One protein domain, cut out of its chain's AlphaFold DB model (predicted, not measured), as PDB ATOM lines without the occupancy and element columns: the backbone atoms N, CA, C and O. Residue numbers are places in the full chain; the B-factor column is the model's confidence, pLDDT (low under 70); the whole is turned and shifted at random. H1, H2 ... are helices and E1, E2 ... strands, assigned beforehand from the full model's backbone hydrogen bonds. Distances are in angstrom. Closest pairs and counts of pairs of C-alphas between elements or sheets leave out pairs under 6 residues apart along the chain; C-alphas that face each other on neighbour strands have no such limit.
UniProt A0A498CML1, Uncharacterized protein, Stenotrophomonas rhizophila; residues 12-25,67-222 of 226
ATOM      1  N   GLU A  12     -20.517  33.619  27.329       40.56
ATOM      2  CA  GLU A  12     -21.392  34.802  27.292       40.56
ATOM      3  C   GLU A  12     -22.852  34.401  27.001       40.56
ATOM      4  O   GLU A  12     -23.782  34.842  27.668       40.56
ATOM      5  N   GLU A  13     -23.067  33.480  26.059       42.84
ATOM      6  CA  GLU A  13     -24.392  32.940  25.719       42.84
ATOM      7  C   GLU A  13     -24.998  31.999  26.775       42.84
ATOM      8  O   GLU A  13     -26.123  31.533  26.585       42.84
ATOM      9  N   LEU A  14     -24.273  31.674  27.850       44.19
ATOM     10  CA  LEU A  14     -24.793  30.955  29.021       44.19
ATOM     11  C   LEU A  14     -25.109  31.921  30.172       44.19
ATOM     12  O   LEU A  14     -26.130  31.750  30.839       44.19
ATOM     13  N   ALA A  15     -24.295  32.965  30.348       45.03
ATOM     14  CA  ALA A  15     -24.593  34.093  31.232       45.03
ATOM     15  C   ALA A  15     -25.938  34.751  30.872       45.03
ATOM     16  O   ALA A  15     -26.811  34.871  31.723       45.03
ATOM     17  N   LEU A  16     -26.171  35.011  29.580       42.31
ATOM     18  CA  LEU A  16     -27.420  35.568  29.029       42.31
ATOM     19  C   LEU A  16     -28.692  34.702  29.228       42.31
ATOM     20  O   LEU A  16     -29.745  35.044  28.700       42.31
ATOM     21  N   ILE A  17     -28.626  33.569  29.938       40.44
ATOM     22  CA  ILE A  17     -29.783  32.698  30.247       40.44
ATOM     23  C   ILE A  17     -30.040  32.581  31.758       40.44
ATOM     24  O   ILE A  17     -31.092  32.085  32.154       40.44
ATOM     25  N   SER A  18     -29.057  32.893  32.605       38.41
ATOM     26  CA  SER A  18     -29.005  32.362  33.972       38.41
ATOM     27  C   SER A  18     -28.765  33.476  34.994       38.41
ATOM     28  O   SER A  18     -27.788  34.211  34.887       38.41
ATOM     29  N   GLY A  19     -29.680  33.597  35.962       41.28
ATOM     30  CA  GLY A  19     -30.069  34.884  36.551       41.28
ATOM     31  C   GLY A  19     -31.358  35.369  35.884       41.28
ATOM     32  O   GLY A  19     -31.368  35.559  34.662       41.28
ATOM     33  N   GLY A  20     -32.465  35.494  36.622       41.38
ATOM     34  CA  GLY A  20     -33.726  35.914  36.012       41.38
ATOM     35  C   GLY A  20     -34.965  35.800  36.893       41.38
ATOM     36  O   GLY A  20     -35.452  34.702  37.183       41.38
ATOM     37  N   ALA A  21     -35.579  36.949  37.166       41.41
ATOM     38  CA  ALA A  21     -36.962  37.042  37.626       41.41
ATOM     39  C   ALA A  21     -37.998  36.509  36.599       41.41
ATOM     40  O   ALA A  21     -37.727  36.413  35.401       41.41
ATOM     41  N   GLN A  22     -39.235  36.251  37.060       40.03
ATOM     42  CA  GLN A  22     -40.450  35.981  36.258       40.03
ATOM     43  C   GLN A  22     -41.714  36.506  36.981       40.03
ATOM     44  O   GLN A  22     -41.687  36.651  38.199       40.03
ATOM     45  N   VAL A  23     -42.826  36.769  36.274       37.72
ATOM     46  CA  VAL A  23     -44.093  37.299  36.849       37.72
ATOM     47  C   VAL A  23     -45.320  36.588  36.252       37.72
ATOM     48  O   VAL A  23     -45.377  36.384  35.040       37.72
ATOM     49  N   ASP A  24     -46.316  36.255  37.085       43.44
ATOM     50  CA  ASP A  24     -47.657  35.807  36.650       43.44
ATOM     51  C   ASP A  24     -48.594  37.020  36.463       43.44
ATOM     52  O   ASP A  24     -48.647  37.916  37.308       43.44
ATOM     53  N   THR A  25     -49.319  37.068  35.344       39.28
ATOM     54  CA  THR A  25     -50.026  38.262  34.842       39.28
ATOM     55  C   THR A  25     -51.556  38.215  34.987       39.28
ATOM     56  O   THR A  25     -52.257  39.009  34.359       39.28
ATOM     57  N   PRO A  67     -36.805  71.921  46.875       51.03
ATOM     58  CA  PRO A  67     -37.187  70.591  47.341       51.03
ATOM     59  C   PRO A  67     -36.715  69.532  46.325       51.03
ATOM     60  O   PRO A  67     -36.639  69.862  45.137       51.03
ATOM     61  N   PRO A  68     -36.443  68.285  46.750       58.66
ATOM     62  CA  PRO A  68     -36.184  67.193  45.816       58.66
ATOM     63  C   PRO A  68     -37.397  66.969  44.902       58.66
ATOM     64  O   PRO A  68     -38.549  67.217  45.283       58.66
ATOM     65  N   SER A  69     -37.134  66.518  43.683       66.50
ATOM     66  CA  SER A  69     -38.156  66.096  42.730       66.50
ATOM     67  C   SER A  69     -38.882  64.835  43.209       66.50
ATOM     68  O   SER A  69     -38.422  64.115  44.094       66.50
ATOM     69  N   ALA A  70     -40.034  64.538  42.603       64.31
ATOM     70  CA  ALA A  70     -40.764  63.304  42.900       64.31
ATOM     71  C   ALA A  70     -39.933  62.039  42.596       64.31
ATOM     72  O   ALA A  70     -40.106  61.037  43.277       64.31
ATOM     73  N   TYR A  71     -39.018  62.129  41.625       65.31
ATOM     74  CA  TYR A  71     -38.073  61.084  41.241       65.31
ATOM     75  C   TYR A  71     -37.063  60.800  42.363       65.31
ATOM     76  O   TYR A  71     -37.088  59.714  42.931       65.31
ATOM     77  N   GLU A  72     -36.282  61.807  42.780       62.03
ATOM     78  CA  GLU A  72     -35.272  61.698  43.856       62.03
ATOM     79  C   GLU A  72     -35.868  61.216  45.199       62.03
ATOM     80  O   GLU A  72     -35.187  60.593  46.010       62.03
ATOM     81  N   VAL A  73     -37.154  61.488  45.453       65.88
ATOM     82  CA  VAL A  73     -37.866  61.009  46.655       65.88
ATOM     83  C   VAL A  73     -38.246  59.525  46.569       65.88
ATOM     84  O   VAL A  73     -38.322  58.865  47.602       65.88
ATOM     85  N   VAL A  74     -38.524  59.005  45.373       70.50
ATOM     86  CA  VAL A  74     -38.904  57.596  45.151       70.50
ATOM     87  C   VAL A  74     -37.668  56.714  45.071       70.50
ATOM     88  O   VAL A  74     -37.631  55.669  45.712       70.50
ATOM     89  N   ASP A  75     -36.658  57.204  44.364       74.62
ATOM     90  CA  ASP A  75     -35.291  56.701  44.287       74.62
ATOM     91  C   ASP A  75     -34.722  56.360  45.676       74.62
ATOM     92  O   ASP A  75     -34.638  55.192  46.052       74.62
ATOM     93  N   GLY A  76     -34.498  57.373  46.523       73.00
ATOM     94  CA  GLY A  76     -33.964  57.176  47.876       73.00
ATOM     95  C   GLY A  76     -34.853  56.344  48.820       73.00
ATOM     96  O   GLY A  76     -34.375  55.877  49.854       73.00
ATOM     97  N   GLN A  77     -36.134  56.128  48.491       77.25
ATOM     98  CA  GLN A  77     -37.004  55.195  49.222       77.25
ATOM     99  C   GLN A  77     -36.870  53.754  48.725       77.25
ATOM    100  O   GLN A  77     -36.861  52.840  49.549       77.25
ATOM    101  N   ALA A  78     -36.758  53.531  47.412       79.06
ATOM    102  CA  ALA A  78     -36.445  52.217  46.860       79.06
ATOM    103  C   ALA A  78     -35.094  51.733  47.394       79.06
ATOM    104  O   ALA A  78     -35.000  50.615  47.898       79.06
ATOM    105  N   ASP A  79     -34.112  52.627  47.412       80.81
ATOM    106  CA  ASP A  79     -32.749  52.367  47.850       80.81
ATOM    107  C   ASP A  79     -32.660  52.016  49.354       80.81
ATOM    108  O   ASP A  79     -31.988  51.063  49.759       80.81
ATOM    109  N   ALA A  80     -33.434  52.697  50.209       78.75
ATOM    110  CA  ALA A  80     -33.544  52.351  51.630       78.75
ATOM    111  C   ALA A  80     -34.082  50.923  51.851       78.75
ATOM    112  O   ALA A  80     -33.520  50.158  52.639       78.75
ATOM    113  N   VAL A  81     -35.136  50.535  51.124       83.25
ATOM    114  CA  VAL A  81     -35.723  49.186  51.219       83.25
ATOM    115  C   VAL A  81     -34.816  48.138  50.564       83.25
ATOM    116  O   VAL A  81     -34.710  47.021  51.071       83.25
ATOM    117  N   ALA A  82     -34.114  48.486  49.484       82.94
ATOM    118  CA  ALA A  82     -33.124  47.629  48.839       82.94
ATOM    119  C   ALA A  82     -32.009  47.235  49.821       82.94
ATOM    120  O   ALA A  82     -31.694  46.053  49.939       82.94
ATOM    121  N   ARG A  83     -31.480  48.189  50.597       81.50
ATOM    122  CA  ARG A  83     -30.430  47.956  51.611       81.50
ATOM    123  C   ARG A  83     -30.908  47.061  52.769       81.50
ATOM    124  O   ARG A  83     -30.183  46.158  53.192       81.50
ATOM    125  N   ASP A  84     -32.146  47.231  53.239       80.50
ATOM    126  CA  ASP A  84     -32.740  46.333  54.247       80.50
ATOM    127  C   ASP A  84     -32.930  44.902  53.706       80.50
ATOM    128  O   ASP A  84     -32.640  43.915  54.391       80.50
ATOM    129  N   VAL A  85     -33.370  44.760  52.450       88.94
ATOM    130  CA  VAL A  85     -33.533  43.448  51.802       88.94
ATOM    131  C   VAL A  85     -32.186  42.801  51.474       88.94
ATOM    132  O   VAL A  85     -32.047  41.591  51.645       88.94
ATOM    133  N   GLU A  86     -31.175  43.570  51.073       91.62
ATOM    134  CA  GLU A  86     -29.800  43.105  50.869       91.62
ATOM    135  C   GLU A  86     -29.273  42.413  52.132       91.62
ATOM    136  O   GLU A  86     -28.734  41.304  52.057       91.62
ATOM    137  N   ALA A  87     -29.468  43.032  53.301       82.12
ATOM    138  CA  ALA A  87     -29.066  42.463  54.584       82.12
ATOM    139  C   ALA A  87     -29.794  41.140  54.890       82.12
ATOM    140  O   ALA A  87     -29.174  40.204  55.402       82.12
ATOM    141  N   LEU A  88     -31.082  41.028  54.542       90.19
ATOM    142  CA  LEU A  88     -31.855  39.788  54.681       90.19
ATOM    143  C   LEU A  88     -31.389  38.699  53.704       90.19
ATOM    144  O   LEU A  88     -31.225  37.551  54.116       90.19
ATOM    145  N   ILE A  89     -31.140  39.045  52.436       88.75
ATOM    146  CA  ILE A  89     -30.638  38.117  51.413       88.75
ATOM    147  C   ILE A  89     -29.264  37.583  51.827       88.75
ATOM    148  O   ILE A  89     -29.081  36.371  51.904       88.75
ATOM    149  N   LYS A  90     -28.317  38.460  52.182       86.38
ATOM    150  CA  LYS A  90     -26.954  38.073  52.597       86.38
ATOM    151  C   LYS A  90     -26.912  37.264  53.900       86.38
ATOM    152  O   LYS A  90     -25.917  36.584  54.153       86.38
ATOM    153  N   ALA A  91     -27.965  37.321  54.717       88.50
ATOM    154  CA  ALA A  91     -28.111  36.523  55.934       88.50
ATOM    155  C   ALA A  91     -28.762  35.142  55.709       88.50
ATOM    156  O   ALA A  91     -28.694  34.294  56.605       88.50
ATOM    157  N   ASP A  92     -29.387  34.885  54.555       91.44
ATOM    158  CA  ASP A  92     -30.047  33.606  54.287       91.44
ATOM    159  C   ASP A  92     -29.023  32.484  54.016       91.44
ATOM    160  O   ASP A  92     -28.121  32.650  53.188       91.44
ATOM    161  N   PRO A  93     -29.162  31.295  54.638       92.69
ATOM    162  CA  PRO A  93     -28.241  30.179  54.421       92.69
ATOM    163  C   PRO A  93     -28.116  29.705  52.966       92.69
ATOM    164  O   PRO A  93     -27.142  29.024  52.646       92.69
ATOM    165  N   ALA A  94     -29.082  30.022  52.097       90.44
ATOM    166  CA  ALA A  94     -29.063  29.630  50.696       90.44
ATOM    167  C   ALA A  94     -28.451  30.674  49.747       90.44
ATOM    168  O   ALA A  94     -28.239  30.322  48.591       90.44
ATOM    169  N   TYR A  95     -28.105  31.887  50.201       88.12
ATOM    170  CA  TYR A  95     -27.589  33.011  49.385       88.12
ATOM    171  C   TYR A  95     -26.458  32.651  48.402       88.12
ATOM    172  O   TYR A  95     -26.333  33.232  47.331       88.12
ATOM    173  N   GLN A  96     -25.622  31.668  48.737       88.88
ATOM    174  CA  GLN A  96     -24.516  31.217  47.882       88.88
ATOM    175  C   GLN A  96     -24.900  30.083  46.911       88.88
ATOM    176  O   GLN A  96     -24.052  29.599  46.170       88.88
ATOM    177  N   SER A  97     -26.153  29.630  46.923       88.50
ATOM    178  CA  SER A  97     -26.632  28.392  46.275       88.50
ATOM    179  C   SER A  97     -28.027  28.483  45.643       88.50
ATOM    180  O   SER A  97     -28.434  27.554  44.949       88.50
ATOM    181  N   GLN A  98     -28.756  29.568  45.897       88.38
ATOM    182  CA  GLN A  98     -30.059  29.894  45.331       88.38
ATOM    183  C   GLN A  98     -30.098  31.396  45.067       88.38
ATOM    184  O   GLN A  98     -29.603  32.183  45.870       88.38
ATOM    185  N   GLU A  99     -30.704  31.778  43.954       88.94
ATOM    186  CA  GLU A  99     -31.126  33.141  43.670       88.94
ATOM    187  C   GLU A  99     -32.241  33.500  44.648       88.94
ATOM    188  O   GLU A  99     -33.228  32.772  44.766       88.94
ATOM    189  N   LEU A 100     -32.036  34.569  45.413       92.19
ATOM    190  CA  LEU A 100     -32.972  35.097  46.396       92.19
ATOM    191  C   LEU A 100     -33.338  36.507  45.968       92.19
ATOM    192  O   LEU A 100     -32.450  37.263  45.575       92.19
ATOM    193  N   GLY A 101     -34.608  36.881  46.070       93.69
ATOM    194  CA  GLY A 101     -35.025  38.213  45.655       93.69
ATOM    195  C   GLY A 101     -36.390  38.631  46.161       93.69
ATOM    196  O   GLY A 101     -37.129  37.843  46.759       93.69
ATOM    197  N   THR A 102     -36.708  39.896  45.924       94.94
ATOM    198  CA  THR A 102     -37.991  40.504  46.255       94.94
ATOM    199  C   THR A 102     -38.310  41.646  45.294       94.94
ATOM    200  O   THR A 102     -37.420  42.267  44.707       94.94
ATOM    201  N   VAL A 103     -39.594  41.958  45.174       95.56
ATOM    202  CA  VAL A 103     -40.085  43.123  44.444       95.56
ATOM    203  C   VAL A 103     -40.223  44.296  45.403       95.56
ATOM    204  O   VAL A 103     -40.828  44.174  46.472       95.56
ATOM    205  N   LEU A 104     -39.664  45.434  45.005       96.12
ATOM    206  CA  LEU A 104     -39.826  46.719  45.666       96.12
ATOM    207  C   LEU A 104     -41.034  47.413  45.040       96.12
ATOM    208  O   LEU A 104     -41.054  47.713  43.844       96.12
ATOM    209  N   TYR A 105     -42.074  47.629  45.835       95.25
ATOM    210  CA  TYR A 105     -43.346  48.145  45.354       95.25
ATOM    211  C   TYR A 105     -43.797  49.343  46.178       95.25
ATOM    212  O   TYR A 105     -43.775  49.314  47.407       95.25
ATOM    213  N   ARG A 106     -44.260  50.385  45.489       93.75
ATOM    214  CA  ARG A 106     -45.049  51.456  46.073       93.75
ATOM    215  C   ARG A 106     -46.371  50.858  46.545       93.75
ATOM    216  O   ARG A 106     -47.267  50.567  45.753       93.75
ATOM    217  N   ASP A 107     -46.489  50.601  47.833       88.50
ATOM    218  CA  ASP A 107     -47.699  50.044  48.416       88.50
ATOM    219  C   ASP A 107     -48.858  51.010  48.171       88.50
ATOM    220  O   ASP A 107     -48.787  52.151  48.608       88.50
ATOM    221  N   ALA A 108     -49.926  50.605  47.474       83.69
ATOM    222  CA  ALA A 108     -51.095  51.472  47.316       83.69
ATOM    223  C   ALA A 108     -51.615  51.845  48.715       83.69
ATOM    224  O   ALA A 108     -51.714  53.025  49.034       83.69
ATOM    225  N   VAL A 109     -51.726  50.818  49.570       84.06
ATOM    226  CA  VAL A 109     -51.766  50.802  51.047       84.06
ATOM    227  C   VAL A 109     -51.122  51.991  51.767       84.06
ATOM    228  O   VAL A 109     -51.617  52.406  52.802       84.06
ATOM    229  N   THR A 110     -50.008  52.559  51.275       86.00
ATOM    230  CA  THR A 110     -49.322  53.660  51.981       86.00
ATOM    231  C   THR A 110     -48.578  54.710  51.148       86.00
ATOM    232  O   THR A 110     -48.227  55.759  51.678       86.00
ATOM    233  N   GLY A 111     -48.320  54.508  49.863       83.81
ATOM    234  CA  GLY A 111     -47.396  55.339  49.086       83.81
ATOM    235  C   GLY A 111     -45.916  55.152  49.454       83.81
ATOM    236  O   GLY A 111     -45.071  55.701  48.751       83.81
ATOM    237  N   GLU A 112     -45.605  54.378  50.502       89.25
ATOM    238  CA  GLU A 112     -44.255  53.881  50.798       89.25
ATOM    239  C   GLU A 112     -43.774  52.956  49.701       89.25
ATOM    240  O   GLU A 112     -44.575  52.198  49.151       89.25
ATOM    241  N   ILE A 113     -42.461  52.876  49.524       88.50
ATOM    242  CA  ILE A 113     -41.865  51.678  48.948       88.50
ATOM    243  C   ILE A 113     -41.771  50.597  50.033       88.50
ATOM    244  O   ILE A 113     -41.387  50.873  51.168       88.50
ATOM    245  N   LYS A 114     -42.146  49.363  49.693       91.56
ATOM    246  CA  LYS A 114     -42.068  48.169  50.546       91.56
ATOM    247  C   LYS A 114     -41.483  47.002  49.771       91.56
ATOM    248  O   LYS A 114     -41.581  46.940  48.550       91.56
ATOM    249  N   SER A 115     -40.919  46.042  50.491       94.31
ATOM    250  CA  SER A 115     -40.506  44.754  49.940       94.31
ATOM    251  C   SER A 115     -41.652  43.743  49.983       94.31
ATOM    252  O   SER A 115     -42.310  43.599  51.017       94.31
ATOM    253  N   SER A 116     -41.844  42.976  48.911       93.31
ATOM    254  CA  SER A 116     -42.674  41.764  48.935       93.31
ATOM    255  C   SER A 116     -42.094  40.685  49.876       93.31
ATOM    256  O   SER A 116     -40.977  40.830  50.390       93.31
ATOM    257  N   PRO A 117     -42.794  39.558  50.106       93.44
ATOM    258  CA  PRO A 117     -42.162  38.356  50.644       93.44
ATOM    259  C   PRO A 117     -40.978  37.906  49.774       93.44
ATOM    260  O   PRO A 117     -41.075  37.887  48.550       93.44
ATOM    261  N   MET A 118     -39.870  37.507  50.405       92.12
ATOM    262  CA  MET A 118     -38.692  37.002  49.692       92.12
ATOM    263  C   MET A 118     -38.991  35.660  49.007       92.12
ATOM    264  O   MET A 118     -39.445  34.711  49.657       92.12
ATOM    265  N   VAL A 119     -38.664  35.560  47.720       88.44
ATOM    266  CA  VAL A 119     -38.697  34.313  46.936       88.44
ATOM    267  C   VAL A 119     -37.296  33.740  46.751       88.44
ATOM    268  O   VAL A 119     -36.293  34.410  47.004       88.44
ATOM    269  N   ARG A 120     -37.234  32.470  46.343       90.56
ATOM    270  CA  ARG A 120     -35.987  31.732  46.134       90.56
ATOM    271  C   ARG A 120     -36.086  30.747  44.977       90.56
ATOM    272  O   ARG A 120     -37.131  30.116  44.820       90.56
ATOM    273  N   GLY A 121     -35.003  30.593  44.217       78.31
ATOM    274  CA  GLY A 121     -34.907  29.607  43.143       78.31
ATOM    275  C   GLY A 121     -35.030  28.183  43.682       78.31
ATOM    276  O   GLY A 121     -34.577  27.888  44.792       78.31
ATOM    277  N   ASP A 122     -35.670  27.287  42.934       79.62
ATOM    278  CA  ASP A 122     -35.948  25.929  43.410       79.62
ATOM    279  C   ASP A 122     -34.787  24.946  43.147       79.62
ATOM    280  O   ASP A 122     -33.745  25.291  42.598       79.62
ATOM    281  N   ALA A 123     -34.929  23.692  43.588       74.06
ATOM    282  CA  ALA A 123     -33.876  22.679  43.443       74.06
ATOM    283  C   ALA A 123     -33.676  22.163  41.997       74.06
ATOM    284  O   ALA A 123     -32.760  21.378  41.751       74.06
ATOM    285  N   SER A 124     -34.543  22.554  41.061       73.62
ATOM    286  CA  SER A 124     -34.469  22.256  39.627       73.62
ATOM    287  C   SER A 124     -33.991  23.450  38.798       73.62
ATOM    288  O   SER A 124     -33.308  23.238  37.795       73.62
ATOM    289  N   ASN A 125     -34.269  24.680  39.245       73.19
ATOM    290  CA  ASN A 125     -33.690  25.905  38.705       73.19
ATOM    291  C   ASN A 125     -33.307  26.891  39.834       73.19
ATOM    292  O   ASN A 125     -34.098  27.769  40.180       73.19
ATOM    293  N   PRO A 126     -32.105  26.757  40.428       74.62
ATOM    294  CA  PRO A 126     -31.671  27.605  41.540       74.62
ATOM    295  C   PRO A 126     -31.160  28.989  41.108       74.62
ATOM    296  O   PRO A 126     -30.864  29.798  41.980       74.62
ATOM    297  N   GLY A 127     -31.029  29.251  39.802       69.75
ATOM    298  CA  GLY A 127     -30.594  30.526  39.207       69.75
ATOM    299  C   GLY A 127     -31.691  31.177  38.359       69.75
ATOM    300  O   GLY A 127     -31.444  31.536  37.206       69.75
ATOM    301  N   ALA A 128     -32.910  31.184  38.903       75.12
ATOM    302  CA  ALA A 128     -34.043  32.001  38.479       75.12
ATOM    303  C   ALA A 128     -35.054  32.086  39.635       75.12
ATOM    304  O   ALA A 128     -35.132  31.169  40.461       75.12
ATOM    305  N   ILE A 129     -35.882  33.128  39.664       80.00
ATOM    306  CA  ILE A 129     -36.977  33.302  40.634       80.00
ATOM    307  C   ILE A 129     -38.278  33.716  39.951       80.00
ATOM    308  O   ILE A 129     -38.291  34.228  38.837       80.00
ATOM    309  N   SER A 130     -39.405  33.496  40.623       81.75
ATOM    310  CA  SER A 130     -40.720  33.947  40.163       81.75
ATOM    311  C   SER A 130     -41.400  34.763  41.253       81.75
ATOM    312  O   SER A 130     -41.430  34.349  42.410       81.75
ATOM    313  N   TYR A 131     -41.957  35.907  40.870       84.56
ATOM    314  CA  TYR A 131     -42.669  36.845  41.726       84.56
ATOM    315  C   TYR A 131     -44.186  36.693  41.509       84.56
ATOM    316  O   TYR A 131     -44.720  37.223  40.528       84.56
ATOM    317  N   PRO A 132     -44.913  35.970  42.385       86.88
ATOM    318  CA  PRO A 132     -46.365  35.816  42.302       86.88
ATOM    319  C   PRO A 132     -47.075  37.087  42.802       86.88
ATOM    320  O   PRO A 132     -47.728  37.102  43.843       86.88
ATOM    321  N   LEU A 133     -46.940  38.181  42.044       85.19
ATOM    322  CA  LEU A 133     -47.471  39.504  42.387       85.19
ATOM    323  C   LEU A 133     -48.975  39.491  42.716       85.19
ATOM    324  O   LEU A 133     -49.412  40.168  43.647       85.19
ATOM    325  N   SER A 134     -49.751  38.672  42.001       84.00
ATOM    326  CA  SER A 134     -51.182  38.443  42.234       84.00
ATOM    327  C   SER A 134     -51.485  37.798  43.593       84.00
ATOM    328  O   SER A 134     -52.432  38.215  44.259       84.00
ATOM    329  N   GLU A 135     -50.668  36.848  44.064       85.62
ATOM    330  CA  GLU A 135     -50.810  36.251  45.406       85.62
ATOM    331  C   GLU A 135     -50.473  37.246  46.527       85.62
ATOM    332  O   GLU A 135     -50.958  37.112  47.653       85.62
ATOM    333  N   TRP A 136     -49.659  38.258  46.221       85.25
ATOM    334  CA  TRP A 136     -49.259  39.320  47.147       85.25
ATOM    335  C   TRP A 136     -50.154  40.566  47.090       85.25
ATOM    336  O   TRP A 136     -50.028  41.438  47.947       85.25
ATOM    337  N   GLY A 137     -51.058  40.661  46.109       86.25
ATOM    338  CA  GLY A 137     -51.891  41.847  45.883       86.25
ATOM    339  C   GLY A 137     -51.115  43.066  45.366       86.25
ATOM    340  O   GLY A 137     -51.548  44.196  45.577       86.25
ATOM    341  N   ILE A 138     -49.968  42.849  44.718       88.81
ATOM    342  CA  ILE A 138     -49.100  43.900  44.171       88.81
ATOM    343  C   ILE A 138     -49.385  44.042  42.675       88.81
ATOM    344  O   ILE A 138     -49.281  43.075  41.927       88.81
ATOM    345  N   THR A 139     -49.717  45.240  42.202       92.00
ATOM    346  CA  THR A 139     -49.864  45.496  40.758       92.00
ATOM    347  C   THR A 139     -48.520  45.845  40.106       92.00
ATOM    348  O   THR A 139     -47.649  46.425  40.751       92.00
ATOM    349  N   ALA A 140     -48.337  45.558  38.812       91.75
ATOM    350  CA  ALA A 140     -47.117  45.957  38.092       91.75
ATOM    351  C   ALA A 140     -46.887  47.484  38.133       91.75
ATOM    352  O   ALA A 140     -45.763  47.933  38.316       91.75
ATOM    353  N   ALA A 141     -47.966  48.276  38.081       91.50
ATOM    354  CA  ALA A 141     -47.942  49.735  38.221       91.50
ATOM    355  C   ALA A 141     -47.514  50.251  39.611       91.50
ATOM    356  O   ALA A 141     -47.275  51.446  39.773       91.50
ATOM    357  N   GLN A 142     -47.416  49.375  40.613       93.75
ATOM    358  CA  GLN A 142     -46.815  49.698  41.905       93.75
ATOM    359  C   GLN A 142     -45.324  49.380  41.961       93.75
ATOM    360  O   GLN A 142     -44.654  49.882  42.854       93.75
ATOM    361  N   VAL A 143     -44.786  48.540  41.075       95.25
ATOM    362  CA  VAL A 143     -43.375  48.154  41.151       95.25
ATOM    363  C   VAL A 143     -42.493  49.364  40.838       95.25
ATOM    364  O   VAL A 143     -42.648  49.998  39.799       95.25
ATOM    365  N   VAL A 144     -41.579  49.669  41.757       95.31
ATOM    366  CA  VAL A 144     -40.508  50.673  41.596       95.31
ATOM    367  C   VAL A 144     -39.129  50.020  41.589       95.31
ATOM    368  O   VAL A 144     -38.122  50.677  41.365       95.31
ATOM    369  N   GLY A 145     -39.049  48.713  41.829       94.56
ATOM    370  CA  GLY A 145     -37.797  48.008  41.667       94.56
ATOM    371  C   GLY A 145     -37.865  46.516  41.921       94.56
ATOM    372  O   GLY A 145     -38.876  45.959  42.353       94.56
ATOM    373  N   ILE A 146     -36.743  45.870  41.661       95.25
ATOM    374  CA  ILE A 146     -36.471  44.475  41.995       95.25
ATOM    375  C   ILE A 146     -35.103  44.447  42.662       95.25
ATOM    376  O   ILE A 146     -34.175  45.059  42.146       95.25
ATOM    377  N   ILE A 147     -34.962  43.719  43.771       94.94
ATOM    378  CA  ILE A 147     -33.646  43.351  44.300       94.94
ATOM    379  C   ILE A 147     -33.512  41.834  44.358       94.94
ATOM    380  O   ILE A 147     -34.337  41.156  44.977       94.94
ATOM    381  N   HIS A 148     -32.449  41.298  43.761       95.06
ATOM    382  CA  HIS A 148     -32.109  39.880  43.855       95.06
ATOM    383  C   HIS A 148     -30.604  39.622  43.807       95.06
ATOM    384  O   HIS A 148     -29.796  40.487  43.473       95.06
ATOM    385  N   SER A 149     -30.212  38.412  44.195       92.25
ATOM    386  CA  SER A 149     -28.820  37.968  44.195       92.25
ATOM    387  C   SER A 149     -28.493  37.042  43.042       92.25
ATOM    388  O   SER A 149     -29.201  36.059  42.840       92.25
ATOM    389  N   HIS A 150     -27.328  37.227  42.432       85.75
ATOM    390  CA  HIS A 150     -26.727  36.249  41.538       85.75
ATOM    391  C   HIS A 150     -25.747  35.334  42.316       85.75
ATOM    392  O   HIS A 150     -24.591  35.702  42.537       85.75
ATOM    393  N   PRO A 151     -26.182  34.138  42.778       84.56
ATOM    394  CA  PRO A 151     -25.417  33.280  43.692       84.56
ATOM    395  C   PRO A 151     -24.135  32.695  43.076       84.56
ATOM    396  O   PRO A 151     -24.165  31.882  42.149       84.56
ATOM    397  N   ALA A 152     -22.994  33.005  43.694       83.19
ATOM    398  CA  ALA A 152     -21.666  32.578  43.246       83.19
ATOM    399  C   ALA A 152     -21.451  31.050  43.159       83.19
ATOM    400  O   ALA A 152     -20.552  30.606  42.448       83.19
ATOM    401  N   GLY A 153     -22.247  30.239  43.867       82.12
ATOM    402  CA  GLY A 153     -22.192  28.772  43.812       82.12
ATOM    403  C   GLY A 153     -23.144  28.113  42.806       82.12
ATOM    404  O   GLY A 153     -23.081  26.894  42.652       82.12
ATOM    405  N   VAL A 154     -24.006  28.877  42.122       75.94
ATOM    406  CA  VAL A 154     -24.787  28.387  40.963       75.94
ATOM    407  C   VAL A 154     -24.028  28.653  39.665       75.94
ATOM    408  O   VAL A 154     -23.998  27.802  38.776       75.94
ATOM    409  N   PHE A 155     -23.388  29.819  39.563       67.94
ATOM    410  CA  PHE A 155     -22.685  30.248  38.359       67.94
ATOM    411  C   PHE A 155     -21.215  29.800  38.346       67.94
ATOM    412  O   PHE A 155     -20.538  29.924  39.371       67.94
ATOM    413  N   PRO A 156     -20.681  29.315  37.209       68.88
ATOM    414  CA  PRO A 156     -19.252  29.056  37.060       68.88
ATOM    415  C   PRO A 156     -18.412  30.317  37.304       68.88
ATOM    416  O   PRO A 156     -18.795  31.415  36.907       68.88
ATOM    417  N   SER A 157     -17.234  30.157  37.909       72.38
ATOM    418  CA  SER A 157     -16.303  31.257  38.221       72.38
ATOM    419  C   SER A 157     -15.972  32.157  37.026       72.38
ATOM    420  O   SER A 157     -15.795  33.364  37.157       72.38
ATOM    421  N   GLU A 158     -15.913  31.563  35.843       69.69
ATOM    422  CA  GLU A 158     -15.629  32.186  34.558       69.69
ATOM    423  C   GLU A 158     -16.779  33.053  34.012       69.69
ATOM    424  O   GLU A 158     -16.544  33.823  33.084       69.69
ATOM    425  N   THR A 159     -17.988  32.983  34.588       62.56
ATOM    426  CA  THR A 159     -19.110  33.887  34.265       62.56
ATOM    427  C   THR A 159     -19.417  34.895  35.376       62.56
ATOM    428  O   THR A 159     -20.311  35.719  35.207       62.56
ATOM    429  N   HIS A 160     -18.682  34.908  36.497       70.38
ATOM    430  CA  HIS A 160     -18.947  35.843  37.609       70.38
ATOM    431  C   HIS A 160     -18.801  37.321  37.211       70.38
ATOM    432  O   HIS A 160     -19.536  38.164  37.715       70.38
ATOM    433  N   GLU A 161     -17.907  37.632  36.267       64.81
ATOM    434  CA  GLU A 161     -17.696  38.997  35.757       64.81
ATOM    435  C   GLU A 161     -18.846  39.531  34.887       64.81
ATOM    436  O   GLU A 161     -18.977  40.744  34.753       64.81
ATOM    437  N   VAL A 162     -19.676  38.653  34.311       62.84
ATOM    438  CA  VAL A 162     -20.868  39.031  33.526       62.84
ATOM    439  C   VAL A 162     -22.153  38.865  34.339       62.84
ATOM    440  O   VAL A 162     -23.017  39.730  34.295       62.84
ATOM    441  N   ASN A 163     -22.232  37.854  35.206       64.38
ATOM    442  CA  ASN A 163     -23.383  37.628  36.088       64.38
ATOM    443  C   ASN A 163     -23.431  38.600  37.288       64.38
ATOM    444  O   ASN A 163     -24.178  38.369  38.231       64.38
ATOM    445  N   LYS A 164     -22.654  39.688  37.281       70.19
ATOM    446  CA  LYS A 164     -22.794  40.816  38.221       70.19
ATOM    447  C   LYS A 164     -23.708  41.939  37.698       70.19
ATOM    448  O   LYS A 164     -23.940  42.892  38.432       70.19
ATOM    449  N   TYR A 165     -24.185  41.806  36.458       75.50
ATOM    450  CA  TYR A 165     -25.112  42.698  35.754       75.50
ATOM    451  C   TYR A 165     -26.484  42.013  35.566       75.50
ATOM    452  O   TYR A 165     -26.547  40.783  35.695       75.50
ATOM    453  N   PRO A 166     -27.572  42.749  35.257       75.31
ATOM    454  CA  PRO A 166     -28.882  42.157  34.978       75.31
ATOM    455  C   PRO A 166     -28.878  41.407  33.636       75.31
ATOM    456  O   PRO A 166     -28.359  41.905  32.634       75.31
ATOM    457  N   SER A 167     -29.477  40.218  33.588       71.62
ATOM    458  CA  SER A 167     -29.528  39.398  32.372       71.62
ATOM    459  C   SER A 167     -30.508  39.942  31.314       71.62
ATOM    460  O   SER A 167     -31.492  40.626  31.611       71.62
ATOM    461  N   ASP A 168     -30.227  39.652  30.039       64.00
ATOM    462  CA  ASP A 168     -30.847  40.314  28.886       64.00
ATOM    463  C   ASP A 168     -31.575  39.329  27.952       64.00
ATOM    464  O   ASP A 168     -31.014  38.334  27.495       64.00
ATOM    465  N   ASN A 169     -32.825  39.656  27.618       53.25
ATOM    466  CA  ASN A 169     -33.709  38.896  26.726       53.25
ATOM    467  C   ASN A 169     -33.480  39.193  25.221       53.25
ATOM    468  O   ASN A 169     -34.134  38.599  24.352       53.25
ATOM    469  N   ARG A 170     -32.592  40.138  24.865       48.41
ATOM    470  CA  ARG A 170     -32.335  40.511  23.461       48.41
ATOM    471  C   ARG A 170     -31.784  39.336  22.635       48.41
ATOM    472  O   ARG A 170     -31.126  38.414  23.108       48.41
ATOM    473  N   THR A 171     -32.058  39.371  21.330       46.03
ATOM    474  CA  THR A 171     -31.657  38.309  20.390       46.03
ATOM    475  C   THR A 171     -30.184  38.443  19.985       46.03
ATOM    476  O   THR A 171     -29.857  39.134  19.019       46.03
ATOM    477  N   VAL A 172     -29.285  37.757  20.693       43.47
ATOM    478  CA  VAL A 172     -27.846  37.735  20.383       43.47
ATOM    479  C   VAL A 172     -27.543  36.716  19.278       43.47
ATOM    480  O   VAL A 172     -27.944  35.556  19.344       43.47
ATOM    481  N   ASN A 173     -26.835  37.145  18.225       44.22
ATOM    482  CA  ASN A 173     -26.433  36.312  17.074       44.22
ATOM    483  C   ASN A 173     -27.577  35.528  16.382       44.22
ATOM    484  O   ASN A 173     -27.341  34.494  15.753       44.22
ATOM    485  N   GLY A 174     -28.819  36.018  16.471       44.09
ATOM    486  CA  GLY A 174     -30.003  35.347  15.915       44.09
ATOM    487  C   GLY A 174     -30.586  34.237  16.799       44.09
ATOM    488  O   GLY A 174     -31.491  33.530  16.357       44.09
ATOM    489  N   VAL A 175     -30.094  34.081  18.030       41.53
ATOM    490  CA  VAL A 175     -30.702  33.266  19.088       41.53
ATOM    491  C   VAL A 175     -31.485  34.203  20.002       41.53
ATOM    492  O   VAL A 175     -30.915  35.154  20.527       41.53
ATOM    493  N   THR A 176     -32.784  33.971  20.176       45.44
ATOM    494  CA  THR A 176     -33.594  34.695  21.168       45.44
ATOM    495  C   THR A 176     -33.425  34.053  22.543       45.44
ATOM    496  O   THR A 176     -33.302  32.829  22.651       45.44
ATOM    497  N   TYR A 177     -33.401  34.890  23.575       44.97
ATOM    498  CA  TYR A 177     -33.266  34.504  24.972       44.97
ATOM    499  C   TYR A 177     -34.608  34.811  25.648       44.97
ATOM    500  O   TYR A 177     -35.087  35.939  25.602       44.97
ATOM    501  N   GLU A 178     -35.281  33.780  26.161       41.09
ATOM    502  CA  GLU A 178     -36.607  33.902  26.780       41.09
ATOM    503  C   GLU A 178     -36.455  33.855  28.304       41.09
ATOM    504  O   GLU A 178     -35.917  32.887  28.842       41.09
ATOM    505  N   GLY A 179     -36.933  34.900  28.987       52.78
ATOM    506  CA  GLY A 179     -36.626  35.163  30.396       52.78
ATOM    507  C   GLY A 179     -35.436  36.114  30.571       52.78
ATOM    508  O   GLY A 179     -34.925  36.662  29.594       52.78
ATOM    509  N   GLY A 180     -35.033  36.315  31.824       68.06
ATOM    510  CA  GLY A 180     -33.975  37.244  32.223       68.06
ATOM    511  C   GLY A 180     -34.499  38.558  32.808       68.06
ATOM    512  O   GLY A 180     -35.676  38.901  32.662       68.06
ATOM    513  N   ASP A 181     -33.618  39.290  33.479       77.94
ATOM    514  CA  ASP A 181     -33.953  40.418  34.358       77.94
ATOM    515  C   ASP A 181     -34.586  41.589  33.601       77.94
ATOM    516  O   ASP A 181     -35.678  42.056  33.949       77.94
ATOM    517  N   TRP A 182     -33.980  41.995  32.482       78.06
ATOM    518  CA  TRP A 182     -34.579  42.983  31.581       78.06
ATOM    519  C   TRP A 182     -35.878  42.486  30.933       78.06
ATOM    520  O   TRP A 182     -36.727  43.297  30.566       78.06
ATOM    521  N   GLY A 183     -36.076  41.167  30.846       76.06
ATOM    522  CA  GLY A 183     -37.323  40.556  30.390       76.06
ATOM    523  C   GLY A 183     -38.483  40.709  31.371       76.06
ATOM    524  O   GLY A 183     -39.624  40.852  30.933       76.06
ATOM    525  N   VAL A 184     -38.217  40.754  32.680       80.69
ATOM    526  CA  VAL A 184     -39.241  41.107  33.675       80.69
ATOM    527  C   VAL A 184     -39.453  42.605  33.769       80.69
ATOM    528  O   VAL A 184     -40.603  43.022  33.864       80.69
ATOM    529  N   ALA A 185     -38.401  43.416  33.672       83.62
ATOM    530  CA  ALA A 185     -38.567  44.865  33.596       83.62
ATOM    531  C   ALA A 185     -39.445  45.254  32.379       83.62
ATOM    532  O   ALA A 185     -40.402  46.014  32.529       83.62
ATOM    533  N   ASP A 186     -39.195  44.665  31.198       82.12
ATOM    534  CA  ASP A 186     -40.067  44.773  30.012       82.12
ATOM    535  C   ASP A 186     -41.520  44.375  30.332       82.12
ATOM    536  O   ASP A 186     -42.451  45.128  30.044       82.12
ATOM    537  N   LEU A 187     -41.719  43.198  30.937       81.69
ATOM    538  CA  LEU A 187     -43.047  42.656  31.235       81.69
ATOM    539  C   LEU A 187     -43.826  43.531  32.228       81.69
ATOM    540  O   LEU A 187     -45.029  43.729  32.057       81.69
ATOM    541  N   LEU A 188     -43.152  44.067  33.246       88.69
ATOM    542  CA  LEU A 188     -43.731  44.974  34.234       88.69
ATOM    543  C   LEU A 188     -44.112  46.317  33.602       88.69
ATOM    544  O   LEU A 188     -45.240  46.777  33.803       88.69
ATOM    545  N   ARG A 189     -43.225  46.917  32.791       90.31
ATOM    546  CA  ARG A 189     -43.511  48.142  32.015       90.31
ATOM    547  C   ARG A 189     -44.761  47.959  31.161       90.31
ATOM    548  O   ARG A 189     -45.662  48.796  31.195       90.31
ATOM    549  N   ASP A 190     -44.854  46.843  30.445       85.00
ATOM    550  CA  ASP A 190     -45.976  46.557  29.546       85.00
ATOM    551  C   ASP A 190     -47.305  46.315  30.295       85.00
ATOM    552  O   ASP A 190     -48.376  46.407  29.693       85.00
ATOM    553  N   HIS A 191     -47.252  46.091  31.615       85.06
ATOM    554  CA  HIS A 191     -48.406  46.030  32.524       85.06
ATOM    555  C   HIS A 191     -48.561  47.285  33.416       85.06
ATOM    556  O   HIS A 191     -49.375  47.290  34.342       85.06
ATOM    557  N   GLY A 192     -47.843  48.374  33.112       87.75
ATOM    558  CA  GLY A 192     -48.061  49.707  33.686       87.75
ATOM    559  C   GLY A 192     -47.055  50.173  34.742       87.75
ATOM    560  O   GLY A 192     -47.274  51.236  35.319       87.75
ATOM    561  N   MET A 193     -45.979  49.424  34.999       93.44
ATOM    562  CA  MET A 193     -44.840  49.891  35.807       93.44
ATOM    563  C   MET A 193     -44.234  51.165  35.205       93.44
ATOM    564  O   MET A 193     -44.057  51.261  33.987       93.44
ATOM    565  N   ASN A 194     -43.877  52.128  36.055       91.38
ATOM    566  CA  ASN A 194     -43.216  53.344  35.608       91.38
ATOM    567  C   ASN A 194     -41.717  53.094  35.376       91.38
ATOM    568  O   ASN A 194     -40.958  52.944  36.328       91.38
ATOM    569  N   ALA A 195     -41.292  53.063  34.110       88.19
ATOM    570  CA  ALA A 195     -39.885  52.897  33.739       88.19
ATOM    571  C   ALA A 195     -38.986  54.016  34.297       88.19
ATOM    572  O   ALA A 195     -37.857  53.741  34.689       88.19
ATOM    573  N   ASP A 196     -39.504  55.242  34.403       85.81
ATOM    574  CA  ASP A 196     -38.760  56.408  34.900       85.81
ATOM    575  C   ASP A 196     -38.687  56.463  36.443       85.81
ATOM    576  O   ASP A 196     -38.192  57.434  37.003       85.81
ATOM    577  N   GLU A 197     -39.201  55.447  37.145       87.31
ATOM    578  CA  GLU A 197     -39.075  55.257  38.602       87.31
ATOM    579  C   GLU A 197     -38.613  53.826  38.955       87.31
ATOM    580  O   GLU A 197     -38.723  53.423  40.112       87.31
ATOM    581  N   PHE A 198     -38.154  53.026  37.979       90.19
ATOM    582  CA  PHE A 198     -37.789  51.623  38.201       90.19
ATOM    583  C   PHE A 198     -36.281  51.417  38.379       90.19
ATOM    584  O   PHE A 198     -35.497  51.728  37.478       90.19
ATOM    585  N   ARG A 199     -35.913  50.775  39.494       88.69
ATOM    586  CA  ARG A 199     -34.546  50.366  39.844       88.69
ATOM    587  C   ARG A 199     -34.377  48.849  39.864       88.69
ATOM    588  O   ARG A 199     -35.106  48.135  40.555       88.69
ATOM    589  N   HIS A 200     -33.373  48.340  39.159       87.75
ATOM    590  CA  HIS A 200     -32.913  46.962  39.310       87.75
ATOM    591  C   HIS A 200     -31.697  46.925  40.237       87.75
ATOM    592  O   HIS A 200     -30.684  47.544  39.941       87.75
ATOM    593  N   TYR A 201     -31.767  46.169  41.329       90.31
ATOM    594  CA  TYR A 201     -30.658  45.975  42.257       90.31
ATOM    595  C   TYR A 201     -30.123  44.540  42.155       90.31
ATOM    596  O   TYR A 201     -30.796  43.584  42.546       90.31
ATOM    597  N   ILE A 202     -28.896  44.382  41.661       86.06
ATOM    598  CA  ILE A 202     -28.227  43.082  41.515       86.06
ATOM    599  C   ILE A 202     -27.169  42.930  42.607       86.06
ATOM    600  O   ILE A 202     -26.169  43.648  42.620       86.06
ATOM    601  N   ILE A 203     -27.349  41.957  43.502       88.00
ATOM    602  CA  ILE A 203     -26.302  41.518  44.435       88.00
ATOM    603  C   ILE A 203     -25.430  40.494  43.703       88.00
ATOM    604  O   ILE A 203     -25.786  39.316  43.613       88.00
ATOM    605  N   GLY A 204     -24.301  40.939  43.152       80.62
ATOM    606  CA  GLY A 204     -23.454  40.119  42.284       80.62
ATOM    607  C   GLY A 204     -22.771  38.928  42.986       80.62
ATOM    608  O   GLY A 204     -22.725  38.868  44.221       80.62
ATOM    609  N   PRO A 205     -22.158  38.002  42.218       77.81
ATOM    610  CA  PRO A 205     -21.362  36.887  42.748       77.81
ATOM    611  C   PRO A 205     -20.165  37.330  43.603       77.81
ATOM    612  O   PRO A 205     -19.685  36.580  44.448       77.81
ATOM    613  N   ASP A 206     -19.697  38.565  43.405       79.81
ATOM    614  CA  ASP A 206     -18.664  39.224  44.209       79.81
ATOM    615  C   ASP A 206     -19.178  39.761  45.559       79.81
ATOM    616  O   ASP A 206     -18.398  40.268  46.368       79.81
ATOM    617  N   GLY A 207     -20.481  39.644  45.822       80.88
ATOM    618  CA  GLY A 207     -21.143  40.157  47.016       80.88
ATOM    619  C   GLY A 207     -21.382  41.667  46.997       80.88
ATOM    620  O   GLY A 207     -21.807  42.212  48.019       80.88
ATOM    621  N   VAL A 208     -21.128  42.349  45.877       84.00
ATOM    622  CA  VAL A 208     -21.369  43.789  45.718       84.00
ATOM    623  C   VAL A 208     -22.750  44.004  45.111       84.00
ATOM    624  O   VAL A 208     -23.077  43.431  44.071       84.00
ATOM    625  N   THR A 209     -23.549  44.840  45.766       85.00
ATOM    626  CA  THR A 209     -24.862  45.264  45.271       85.00
ATOM    627  C   THR A 209     -24.689  46.443  44.326       85.00
ATOM    628  O   THR A 209     -23.864  47.323  44.577       85.00
ATOM    629  N   ARG A 210     -25.417  46.420  43.213       83.94
ATOM    630  CA  ARG A 210     -25.374  47.423  42.144       83.94
ATOM    631  C   ARG A 210     -26.789  47.795  41.754       83.94
ATOM    632  O   ARG A 210     -27.626  46.905  41.659       83.94
ATOM    633  N   GLU A 211     -27.013  49.074  41.521       85.00
ATOM    634  CA  GLU A 211     -28.264  49.635  41.027       85.00
ATOM    635  C   GLU A 211     -28.173  49.880  39.516       85.00
ATOM    636  O   GLU A 211     -27.085  50.137  38.997       85.00
ATOM    637  N   TYR A 212     -29.312  49.769  38.835       81.50
ATOM    638  CA  TYR A 212     -29.479  50.000  37.404       81.50
ATOM    639  C   TYR A 212     -30.836  50.653  37.142       81.50
ATOM    640  O   TYR A 212     -31.876  50.125  37.558       81.50
ATOM    641  N   ASP A 213     -30.842  51.742  36.389       84.50
ATOM    642  CA  ASP A 213     -32.055  52.359  35.864       84.50
ATOM    643  C   ASP A 213     -32.651  51.510  34.746       84.50
ATOM    644  O   ASP A 213     -31.934  50.833  34.007       84.50
ATOM    645  N   PHE A 214     -33.966  51.614  34.526       80.25
ATOM    646  CA  PHE A 214     -34.616  50.965  33.379       80.25
ATOM    647  C   PHE A 214     -33.906  51.241  32.035       80.25
ATOM    648  O   PHE A 214     -33.897  50.397  31.134       80.25
ATOM    649  N   HIS A 215     -33.310  52.428  31.907       76.25
ATOM    650  CA  HIS A 215     -32.658  52.914  30.692       76.25
ATOM    651  C   HIS A 215     -31.180  52.486  30.559       76.25
ATOM    652  O   HIS A 215     -30.644  52.529  29.450       76.25
ATOM    653  N   ASP A 216     -30.529  51.980  31.617       67.81
ATOM    654  CA  ASP A 216     -29.118  51.533  31.572       67.81
ATOM    655  C   ASP A 216     -28.896  50.334  30.640       67.81
ATOM    656  O   ASP A 216     -27.815  50.148  30.074       67.81
ATOM    657  N   ARG A 217     -29.959  49.568  30.375       61.16
ATOM    658  CA  ARG A 217     -30.017  48.507  29.358       61.16
ATOM    659  C   ARG A 217     -29.523  48.942  27.971       61.16
ATOM    660  O   ARG A 217     -29.012  48.109  27.208       61.16
ATOM    661  N   ASP A 218     -29.685  50.219  27.622       49.53
ATOM    662  CA  ASP A 218     -29.189  50.791  26.367       49.53
ATOM    663  C   ASP A 218     -27.741  51.312  26.497       49.53
ATOM    664  O   ASP A 218     -26.976  51.246  25.527       49.53
ATOM    665  N   ALA A 219     -27.315  51.731  27.695       40.50
ATOM    666  CA  ALA A 219     -25.937  52.137  27.991       40.50
ATOM    667  C   ALA A 219     -24.946  50.953  27.953       40.50
ATOM    668  O   ALA A 219     -23.834  51.091  27.431       40.50
ATOM    669  N   GLU A 220     -25.360  49.754  28.383       40.62
ATOM    670  CA  GLU A 220     -24.521  48.538  28.350       40.62
ATOM    671  C   GLU A 220     -24.193  48.013  26.935       40.62
ATOM    672  O   GLU A 220     -23.431  47.056  26.769       40.62
ATOM    673  N   THR A 221     -24.621  48.714  25.879       37.31
ATOM    674  CA  THR A 221     -24.069  48.535  24.521       37.31
ATOM    675  C   THR A 221     -22.543  48.790  24.465       37.31
ATOM    676  O   THR A 221     -21.885  48.415  23.494       37.31
ATOM    677  N   LEU A 222     -21.935  49.356  25.517       32.38
ATOM    678  CA  LEU A 222     -20.481  49.540  25.655       32.38
ATOM    679  C   LEU A 222     -19.667  48.263  25.951       32.38
ATOM    680  O   LEU A 222     -18.436  48.321  25.938       32.38
TER     681      LEU A 222
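AT A GLANCE: This is residues 12 to 25 and 67 to 222 of the 226 residues of an uncharacterized protein of Stenotrophomonas rhizophila (UniProt A0A498CML1). A five-stranded sheet, curled like part of a barrel, has the long helix H2 packed on one face and the shorter helix H4 on the opposite face, making three layers, helices on both faces of a sheet. Long loops make up much of the rest, and H1 and H5 lie far from the mean of the C-alphas. The printed part has 170 residues, with H1 H2 E1 E2 H3 E3 H4 E4 E5 H5 along the chain; the sheet is mixed, in the order E2 E1 E3 E4 E5. The class is mixed, helices and strands, with under half of the residues in named elements. The whole is compact, with a radius of gyration of the C-alphas of 15.1 A and spans of 45 by 37 by 31 A.

IN THESE COORDINATES: H1, residues 12 to 15, begins at C-alpha 12 (-21.392, 34.802, 27.292). H2, residues 70 to 91, measures 32.4 A and begins at C-alpha 70 (-40.764, 63.304, 42.900). E1, residues 100 to 106, measures 20.3 A, and E2 is residues 113 to 115. H3, residues 133 to 136, precedes E3, residues 143 to 149, 18.0 A long. H4, residues 181 to 190, measures 14.3 A. E4, residues 199 to 203, and E5, residues 209 to 213, measure 12.9 A and 13.8 A. H5, residues 216 to 222, ends at C-alpha 222 (-20.481, 49.540, 25.655).

HOW THE PARTS SIT: The sheet is twisted, with edge strands E2 and E5. E1 and E2 are an antiparallel hairpin, with N 105 and O 114 at 2.8 A. E1 and E3 are antiparallel, with N 102 and O 147 at 2.8 A. E3 and E4 are parallel, with N 201 and O 146 at 2.8 A. E4 and E5 are an antiparallel hairpin, with N 200 and O 212 at 2.8 A. E3, H4 and E4 form a strand-helix-strand unit, two parallel neighbour strands with a helix between them in the chain, its crossover right-handed. E2, H3 and E3 form a split unit, with E1 between its strands, also right-handed. H2 is on the sheet; its closest C-alphas to E2 are those of Ala 78 and Ile 113, 5.8 A. On the opposite face H4 lies over E3, along the strands at 14 degrees on the local plane, at a height over the sheet of 10.2 A; the closest C-alphas of H4 and E3 are those of Leu 188 and Val 143, 7.6 A. H4 and H5 are close but not clearly touching, at Trp 182 and Arg 217, whose C-alphas are 7.5 A apart. H1, H3 and H5 are not on the sheet. Every O i to N i+4 pair is within hydrogen-bond range in H4, 17 of 18 in H2 and 1 of 3 in H5, which has 3 of 4 O i to N i+3 pairs within range; H1 and H3 are too short for an i+4 pair.

THE WHOLE: The C-alphas of Pro 67 and Ser 124 are the two farthest apart, 49.0 A. Residues 26 to 66 are not printed, and C-alphas 25 and 67 are 37.0 A apart across the cut. The links E2 to H3 and E3 to H4 are long. Mean pLDDT of the printed part is 75.4; 49 residues are under 70, among them 12 to 25, 168 to 180 and 216 to 222.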